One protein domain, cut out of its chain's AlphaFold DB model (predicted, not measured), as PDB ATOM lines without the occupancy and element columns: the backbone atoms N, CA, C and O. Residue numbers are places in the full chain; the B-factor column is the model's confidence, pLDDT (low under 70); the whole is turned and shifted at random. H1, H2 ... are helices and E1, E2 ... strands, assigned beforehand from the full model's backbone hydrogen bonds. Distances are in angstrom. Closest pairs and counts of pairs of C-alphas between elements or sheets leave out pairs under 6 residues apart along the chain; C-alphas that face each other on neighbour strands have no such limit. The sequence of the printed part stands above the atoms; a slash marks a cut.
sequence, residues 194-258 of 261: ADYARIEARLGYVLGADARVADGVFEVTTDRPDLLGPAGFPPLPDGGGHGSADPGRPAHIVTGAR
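Overview. This is residues 194 to 258 of the 261 residues of the protein "Dephospho-CoA kinase" of Phytohabitans rumicis (UniProt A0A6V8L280). A small sheet of three strands, E1, E2 and E3, has one helix, H1, over one face, and a long stretch without named elements, residues 222 to 251, joins E2 to E3. Residues 242 to 243 of that stretch pair with E3, antiparallel. The printed part has 65 residues, with H1, E1, E2 and E3 in that order along the chain; the sheet runs E1, E2, E3 and is mixed. The class is mixed, helices and strands, with under half of the residues in named elements. The whole is compact, with a radius of gyration of the C-alphas of 10.5 A, and rounded, spanning 30 by 26 by 23 A.

Along the chain. E2 is residues 217 to 221, 13.1 A long from first to last C-alpha. E1 is residues 211 to 214, 9.9 A. E3, residues 252 to 256, is 13.6 A long and ends at C-alpha 256 (265.003, 239.640, 369.780). H1, residues 194 to 207, is 19.9 A long and begins at C-alpha 194 (245.615, 225.474, 372.485).

Arrangement. E1 and E2 form an antiparallel hairpin, with N 219 and O 212 2.7 A apart, within hydrogen-bond range. E2, the inner strand, is parallel to E3, with N 218 and O 252 2.8 A apart, also within range. H1 is on the sheet, making two layers, a helix on one face of a sheet. Its height over the sheet is 9.6 A. It lies over E1 and E2 and runs along the strands, at 19 degrees to E1 on the local plane. The closest C-alphas of H1 and E1, those of Glu 200 and Ala 211, are 5.6 A apart. In H1 every O i to N i+4 pair is within hydrogen-bond range.

Size, cuts and confidence. The C-alphas farthest apart, those of Gly 248 and Arg 258, are 30.8 A apart. The printed part has no cut. The links H1 to E1 and E1 to E2 are tight; E2 to E3 is long. Mean pLDDT of the printed part is 92.5, and residues 257 to 258 are under 70.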
ATOM      1  N   ALA A 194     245.487 225.295 371.042       90.62
ATOM      2  CA  ALA A 194     245.615 225.474 372.485       90.62
ATOM      3  C   ALA A 194     247.075 225.391 372.970       90.62
ATOM      4  O   ALA A 194     247.412 225.994 373.991       90.62
ATOM      5  N   ASP A 195     247.961 224.712 372.232       92.94
ATOM      6  CA  ASP A 195     249.388 224.673 372.562       92.94
ATOM      7  C   ASP A 195     250.054 226.040 372.407       92.94
ATOM      8  O   ASP A 195     250.932 226.358 373.209       92.94
ATOM      9  N   TYR A 196     249.617 226.871 371.451       94.06
ATOM     10  CA  TYR A 196     250.128 228.240 371.323       94.06
ATOM     11  C   TYR A 196     249.879 229.029 372.601       94.06
ATOM     12  O   TYR A 196     250.830 229.515 373.202       94.06
ATOM     13  N   ALA A 197     248.635 229.041 373.086       93.31
ATOM     14  CA  ALA A 197     248.280 229.751 374.310       93.31
ATOM     15  C   ALA A 197     249.064 229.236 375.533       93.31
ATOM     16  O   ALA A 197     249.491 230.022 376.380       93.31
ATOM     17  N   ARG A 198     249.291 227.917 375.630       95.00
ATOM     18  CA  ARG A 198     250.086 227.318 376.717       95.00
ATOM     19  C   ARG A 198     251.562 227.719 376.643       95.00
ATOM     20  O   ARG A 198     252.150 228.059 377.671       95.00
ATOM     21  N   ILE A 199     252.154 227.701 375.448       95.44
ATOM     22  CA  ILE A 199     253.550 228.101 375.230       95.44
ATOM     23  C   ILE A 199     253.716 229.604 375.471       95.44
ATOM     24  O   ILE A 199     254.618 229.985 376.211       95.44
ATOM     25  N   GLU A 200     252.833 230.450 374.938       95.06
ATOM     26  CA  GLU A 200     252.831 231.899 375.182       95.06
ATOM     27  C   GLU A 200     252.746 232.205 376.678       95.06
ATOM     28  O   GLU A 200     253.558 232.973 377.194       95.06
ATOM     29  N   ALA A 201     251.825 231.558 377.399       94.44
ATOM     30  CA  ALA A 201     251.687 231.750 378.838       94.44
ATOM     31  C   ALA A 201     252.962 231.346 379.593       94.44
ATOM     32  O   ALA A 201     253.383 232.054 380.511       94.44
ATOM     33  N   ARG A 202     253.608 230.237 379.204       95.56
ATOM     34  CA  ARG A 202     254.882 229.808 379.800       95.56
ATOM     35  C   ARG A 202     256.010 230.786 379.495       95.56
ATOM     36  O   ARG A 202     256.740 231.152 380.411       95.56
ATOM     37  N   LEU A 203     256.159 231.215 378.244       95.31
ATOM     38  CA  LEU A 203     257.170 232.198 377.851       95.31
ATOM     39  C   LEU A 203     256.971 233.509 378.619       95.31
ATOM     40  O   LEU A 203     257.927 234.017 379.200       95.31
ATOM     41  N   GLY A 204     255.726 233.976 378.730       94.62
ATOM     42  CA  GLY A 204     255.346 235.121 379.552       94.62
ATOM     43  C   GLY A 204     255.736 234.958 381.017       94.62
ATOM     44  O   GLY A 204     256.349 235.853 381.595       94.62
ATOM     45  N   TYR A 205     255.452 233.797 381.609       94.12
ATOM     46  CA  TYR A 205     255.790 233.516 383.005       94.12
ATOM     47  C   TYR A 205     257.304 233.466 383.250       94.12
ATOM     48  O   TYR A 205     257.806 234.071 384.196       94.12
ATOM     49  N   VAL A 206     258.039 232.757 382.393       93.25
ATOM     50  CA  VAL A 206     259.484 232.532 382.539       93.25
ATOM     51  C   VAL A 206     260.272 233.808 382.248       93.25
ATOM     52  O   VAL A 206     261.165 234.185 383.007       93.25
ATOM     53  N   LEU A 207     259.937 234.493 381.154       93.19
ATOM     54  CA  LEU A 207     260.707 235.623 380.642       93.19
ATOM     55  C   LEU A 207     260.176 236.972 381.124       93.19
ATOM     56  O   LEU A 207     260.893 237.968 381.014       93.19
ATOM     57  N   GLY A 208     258.969 237.029 381.692       90.50
ATOM     58  CA  GLY A 208     258.312 238.291 382.040       90.50
ATOM     59  C   GLY A 208     258.046 239.171 380.814       90.50
ATOM     60  O   GLY A 208     258.088 240.396 380.925       90.50
ATOM     61  N   ALA A 209     257.861 238.555 379.643       84.25
ATOM     62  CA  ALA A 209     257.706 239.223 378.358       84.25
ATOM     63  C   ALA A 209     256.668 238.499 377.500       84.25
ATOM     64  O   ALA A 209     256.665 237.272 377.436       84.25
ATOM     65  N   ASP A 210     255.828 239.265 376.809       85.75
ATOM     66  CA  ASP A 210     254.840 238.697 375.900       85.75
ATOM     67  C   ASP A 210     255.522 238.118 374.655       85.75
ATOM     68  O   ASP A 210     256.438 238.717 374.079       85.75
ATOM     69  N   ALA A 211     255.040 236.954 374.233       89.69
ATOM     70  CA  ALA A 211     255.367 236.369 372.947       89.69
ATOM     71  C   ALA A 211     254.361 236.851 371.893       89.69
ATOM     72  O   ALA A 211     253.191 237.086 372.195       89.69
ATOM     73  N   ARG A 212     254.812 236.991 370.649       92.00
ATOM     74  CA  ARG A 212     253.933 237.114 369.481       92.00
ATOM     75  C   ARG A 212     254.084 235.877 368.620       92.00
ATOM     76  O   ARG A 212     255.180 235.344 368.520       92.00
ATOM     77  N   VAL A 213     253.008 235.450 367.973       93.19
ATOM     78  CA  VAL A 213     253.048 234.317 367.044       93.19
ATOM     79  C   VAL A 213     252.897 234.829 365.617       93.19
ATOM     80  O   VAL A 213     251.903 235.480 365.295       93.19
ATOM     81  N   ALA A 214     253.873 234.519 364.768       92.31
ATOM     82  CA  ALA A 214     253.853 234.812 363.338       92.31
ATOM     83  C   ALA A 214     254.288 233.561 362.568       92.31
ATOM     84  O   ALA A 214     255.312 232.965 362.887       92.31
ATOM     85  N   ASP A 215     253.479 233.119 361.601       90.38
ATOM     86  CA  ASP A 215     253.748 231.935 360.768       90.38
ATOM     87  C   ASP A 215     254.137 230.665 361.564       90.38
ATOM     88  O   ASP A 215     254.958 229.857 361.137       90.38
ATOM     89  N   GLY A 216     253.535 230.483 362.746       90.88
ATOM     90  CA  GLY A 216     253.795 229.339 363.630       90.88
ATOM     91  C   GLY A 216     255.069 229.448 364.478       90.88
ATOM     92  O   GLY A 216     255.392 228.507 365.204       90.88
ATOM     93  N   VAL A 217     255.773 230.582 364.416       94.50
ATOM     94  CA  VAL A 217     256.978 230.888 365.197       94.50
ATOM     95  C   VAL A 217     256.630 231.845 366.336       94.50
ATOM     96  O   VAL A 217     255.908 232.822 366.144       94.50
ATOM     97  N   PHE A 218     257.161 231.571 367.528       95.69
ATOM     98  CA  PHE A 218     257.042 232.438 368.697       95.69
ATOM     99  C   PHE A 218     258.179 233.461 368.704       95.69
ATOM    100  O   PHE A 218     259.345 233.120 368.894       95.69
ATOM    101  N   GLU A 219     257.852 234.731 368.541       95.50
ATOM    102  CA  GLU A 219     258.786 235.845 368.624       95.50
ATOM    103  C   GLU A 219     258.738 236.456 370.023       95.50
ATOM    104  O   GLU A 219     257.702 236.969 370.457       95.50
ATOM    105  N   VAL A 220     259.865 236.437 370.738       94.00
ATOM    106  CA  VAL A 220     259.958 237.007 372.088       94.00
ATOM    107  C   VAL A 220     261.076 238.032 372.165       94.00
ATOM    108  O   VAL A 220     262.211 237.774 371.777       94.00
ATOM    109  N   THR A 221     260.784 239.205 372.719       92.00
ATOM    110  CA  THR A 221     261.822 240.188 373.053       92.00
ATOM    111  C   THR A 221     262.180 240.063 374.527       92.00
ATOM    112  O   THR A 221     261.350 240.349 375.387       92.00
ATOM    113  N   THR A 222     263.408 239.649 374.836       90.69
ATOM    114  CA  THR A 222     263.841 239.407 376.220       90.69
ATOM    115  C   THR A 222     265.318 239.741 376.424       90.69
ATOM    116  O   THR A 222     266.125 239.656 375.502       90.69
ATOM    117  N   ASP A 223     265.663 240.138 377.643       91.44
ATOM    118  CA  ASP A 223     267.026 240.300 378.156       91.44
ATOM    119  C   ASP A 223     267.522 239.060 378.922       91.44
ATOM    120  O   ASP A 223     268.659 239.045 379.389       91.44
ATOM    121  N   ARG A 224     266.688 238.015 379.028       92.50
ATOM    122  CA  ARG A 224     266.967 236.767 379.759       92.50
ATOM    123  C   ARG A 224     266.785 235.506 378.893       92.50
ATOM    124  O   ARG A 224     266.045 234.597 379.281       92.50
ATOM    125  N   PRO A 225     267.396 235.427 377.692       91.75
ATOM    126  CA  PRO A 225     267.243 234.266 376.806       91.75
ATOM    127  C   PRO A 225     267.826 232.972 377.403       91.75
ATOM    128  O   PRO A 225     267.429 231.879 377.010       91.75
ATOM    129  N   ASP A 226     268.726 233.082 378.379       94.00
ATOM    130  CA  ASP A 226     269.310 231.969 379.130       94.00
ATOM    131  C   ASP A 226     268.269 231.154 379.918       94.00
ATOM    132  O   ASP A 226     268.479 229.966 380.160       94.00
ATOM    133  N   LEU A 227     267.111 231.742 380.247       95.88
ATOM    134  CA  LEU A 227     266.027 231.050 380.952       95.88
ATOM    135  C   LEU A 227     265.226 230.083 380.063       95.88
ATOM    136  O   LEU A 227     264.515 229.225 380.588       95.88
ATOM    137  N   LEU A 228     265.335 230.187 378.733       96.06
ATOM    138  CA  LEU A 228     264.590 229.335 377.799       96.06
ATOM    139  C   LEU A 228     264.984 227.860 377.923       96.06
ATOM    140  O   LEU A 228     264.115 226.995 378.011       96.06
ATOM    141  N   GLY A 229     266.283 227.573 377.996       96.31
ATOM    142  CA  GLY A 229     266.808 226.211 378.112       96.31
ATOM    143  C   GLY A 229     266.261 225.453 379.328       96.31
ATOM    144  O   GLY A 229     265.635 224.403 379.153       96.31
ATOM    145  N   PRO A 230     266.424 225.982 380.557       95.06
ATOM    146  CA  PRO A 230     265.837 225.407 381.771       95.06
ATOM    147  C   PRO A 230     264.303 225.310 381.749       95.06
ATOM    148  O   PRO A 230     263.734 224.411 382.370       95.06
ATOM    149  N   ALA A 231     263.621 226.197 381.017       95.31
ATOM    150  CA  ALA A 231     262.168 226.151 380.824       95.31
ATOM    151  C   ALA A 231     261.699 225.095 379.802       95.31
ATOM    152  O   ALA A 231     260.496 224.933 379.580       95.31
ATOM    153  N   GLY A 232     262.632 224.350 379.202       96.69
ATOM    154  CA  GLY A 232     262.354 223.300 378.225       96.69
ATOM    155  C   GLY A 232     262.343 223.770 376.775       96.69
ATOM    156  O   GLY A 232     261.795 223.070 375.924       96.69
ATOM    157  N   PHE A 233     262.971 224.912 376.498       97.19
ATOM    158  CA  PHE A 233     263.179 225.450 375.159       97.19
ATOM    159  C   PHE A 233     264.681 225.602 374.848       97.19
ATOM    160  O   PHE A 233     265.204 226.721 374.815       97.19
ATOM    161  N   PRO A 234     265.432 224.499 374.689       97.25
ATOM    162  CA  PRO A 234     266.856 224.564 374.379       97.25
ATOM    163  C   PRO A 234     267.142 225.186 373.001       97.25
ATOM    164  O   PRO A 234     266.257 225.223 372.137       97.25
ATOM    165  N   PRO A 235     268.374 225.680 372.780       96.62
ATOM    166  CA  PRO A 235     268.771 226.260 371.502       96.62
ATOM    167  C   PRO A 235     268.759 225.215 370.377       96.62
ATOM    168  O   PRO A 235     269.090 224.044 370.582       96.62
ATOM    169  N   LEU A 236     268.403 225.649 369.169       95.06
ATOM    170  CA  LEU A 236     268.506 224.830 367.965       95.06
ATOM    171  C   LEU A 236     269.982 224.678 367.546       95.06
ATOM    172  O   LEU A 236     270.744 225.643 367.647       95.06
ATOM    173  N   PRO A 237     270.404 223.505 367.030       90.00
ATOM    174  CA  PRO A 237     271.798 223.269 366.638       90.00
ATOM    175  C   PRO A 237     272.327 224.196 365.533       90.00
ATOM    176  O   PRO A 237     273.533 224.396 365.422       90.00
ATOM    177  N   ASP A 238     271.436 224.740 364.705       89.69
ATOM    178  CA  ASP A 238     271.752 225.643 363.594       89.69
ATOM    179  C   ASP A 238     271.831 227.124 364.009       89.69
ATOM    180  O   ASP A 238     272.136 227.982 363.180       89.69
ATOM    181  N   GLY A 239     271.568 227.437 365.284       87.12
ATOM    182  CA  GLY A 239     271.524 228.806 365.797       87.12
ATOM    183  C   GLY A 239     270.270 229.592 365.397       87.12
ATOM    184  O   GLY A 239     270.194 230.785 365.687       87.12
ATOM    185  N   GLY A 240     269.272 228.951 364.775       88.00
ATOM    186  CA  GLY A 240     268.028 229.566 364.291       88.00
ATOM    187  C   GLY A 240     266.992 229.900 365.374       88.00
ATOM    188  O   GLY A 240     265.813 230.065 365.063       88.00
ATOM    189  N   GLY A 241     267.404 229.964 366.643       94.00
ATOM    190  CA  GLY A 241     266.537 230.188 367.799       94.00
ATOM    191  C   GLY A 241     266.506 228.992 368.748       94.00
ATOM    192  O   GLY A 241     267.524 228.348 368.988       94.00
ATOM    193  N   HIS A 242     265.333 228.714 369.308       96.69
ATOM    194  CA  HIS A 242     265.085 227.667 370.295       96.69
ATOM    195  C   HIS A 242     263.943 226.759 369.840       96.69
ATOM    196  O   HIS A 242     263.039 227.188 369.123       96.69
ATOM    197  N   GLY A 243     263.969 225.503 370.278       96.56
ATOM    198  CA  GLY A 243     262.914 224.530 370.001       96.56
ATOM    199  C   GLY A 243     262.418 223.851 371.269       96.56
ATOM    200  O   GLY A 243     263.025 223.986 372.323       96.56
ATOM    201  N   SER A 244     261.318 223.107 371.183       97.25
ATOM    202  CA  SER A 244     260.782 222.379 372.338       97.25
ATOM    203  C   SER A 244     261.590 221.119 372.665       97.25
ATOM    204  O   SER A 244     261.864 220.292 371.792       97.25
ATOM    205  N   ALA A 245     261.928 220.937 373.943       97.88
ATOM    206  CA  ALA A 245     262.450 219.673 374.468       97.88
ATOM    207  C   ALA A 245     261.347 218.619 374.708       97.88
ATOM    208  O   ALA A 245     261.667 217.448 374.919       97.88
ATOM    209  N   ASP A 246     260.068 219.015 374.679       97.19
ATOM    210  CA  ASP A 246     258.916 218.131 374.883       97.19
ATOM    211  C   ASP A 246     258.608 217.340 373.599       97.19
ATOM    212  O   ASP A 246     258.228 217.948 372.593       97.19
ATOM    213  N   PRO A 247     258.711 215.997 373.606       94.81
ATOM    214  CA  PRO A 247     258.390 215.177 372.437       94.81
ATOM    215  C   PRO A 247     256.939 215.312 371.964       94.81
ATOM    216  O   PRO A 247     256.654 215.062 370.797       94.81
ATOM    217  N   GLY A 248     256.018 215.669 372.865       92.94
ATOM    218  CA  GLY A 248     254.590 215.761 372.571       92.94
ATOM    219  C   GLY A 248     254.103 217.158 372.201       92.94
ATOM    220  O   GLY A 248     252.914 217.310 371.942       92.94
ATOM    221  N   ARG A 249     254.974 218.177 372.201       93.31
ATOM    222  CA  ARG A 249     254.580 219.555 371.887       93.31
ATOM    223  C   ARG A 249     255.702 220.299 371.166       93.31
ATOM    224  O   ARG A 249     256.640 220.737 371.835       93.31
ATOM    225  N   PRO A 250     255.622 220.479 369.837       94.75
ATOM    226  CA  PRO A 250     256.624 221.235 369.102       94.75
ATOM    227  C   PRO A 250     256.513 222.735 369.382       94.75
ATOM    228  O   PRO A 250     255.440 223.255 369.682       94.75
ATOM    229  N   ALA A 251     257.644 223.422 369.278       95.62
ATOM    230  CA  ALA A 251     257.711 224.877 369.302       95.62
ATOM    231  C   ALA A 251     258.941 225.337 368.517       95.62
ATOM    232  O   ALA A 251     259.968 224.650 368.513       95.62
ATOM    233  N   HIS A 252     258.858 226.517 367.906       96.19
ATOM    234  CA  HIS A 252     260.009 227.249 367.386       96.19
ATOM    235  C   HIS A 252     259.949 228.678 367.908       96.19
ATOM    236  O   HIS A 252     258.980 229.389 367.660       96.19
ATOM    237  N   ILE A 253     260.959 229.070 368.675       95.62
ATOM    238  CA  ILE A 253     261.026 230.365 369.342       95.62
ATOM    239  C   ILE A 253     262.236 231.127 368.818       95.62
ATOM    240  O   ILE A 253     263.353 230.611 368.821       95.62
ATOM    241  N   VAL A 254     262.032 232.378 368.427       94.75
ATOM    242  CA  VAL A 254     263.102 233.310 368.074       94.75
ATOM    243  C   VAL A 254     263.135 234.449 369.081       94.75
ATOM    244  O   VAL A 254     262.098 234.951 369.520       94.75
ATOM    245  N   THR A 255     264.342 234.846 369.476       91.81
ATOM    246  CA  THR A 255     264.542 235.914 370.454       91.81
ATOM    247  C   THR A 255     265.086 237.171 369.787       91.81
ATOM    248  O   THR A 255     266.004 237.126 368.969       91.81
ATOM    249  N   GLY A 256     264.504 238.315 370.134       83.88
ATOM    250  CA  GLY A 256     265.003 239.640 369.780       83.88
ATOM    251  C   GLY A 256     265.578 240.351 371.003       83.88
ATOM    252  O   GLY A 256     265.068 240.208 372.115       83.88
ATOM    253  N   ALA A 257     266.623 241.157 370.809       68.62
ATOM    254  CA  ALA A 257     267.157 241.994 371.878       68.62
ATOM    255  C   ALA A 257     266.226 243.187 372.146       68.62
ATOM    256  O   ALA A 257     265.865 243.928 371.227       68.62
ATOM    257  N   ARG A 258     265.880 243.426 373.417       58.09
ATOM    258  CA  ARG A 258     265.204 244.666 373.820       58.09
ATOM    259  C   ARG A 258     266.200 245.818 373.661       58.09
ATOM    260  O   ARG A 258     267.212 245.847 374.357       58.09
TER     261      ARG A 258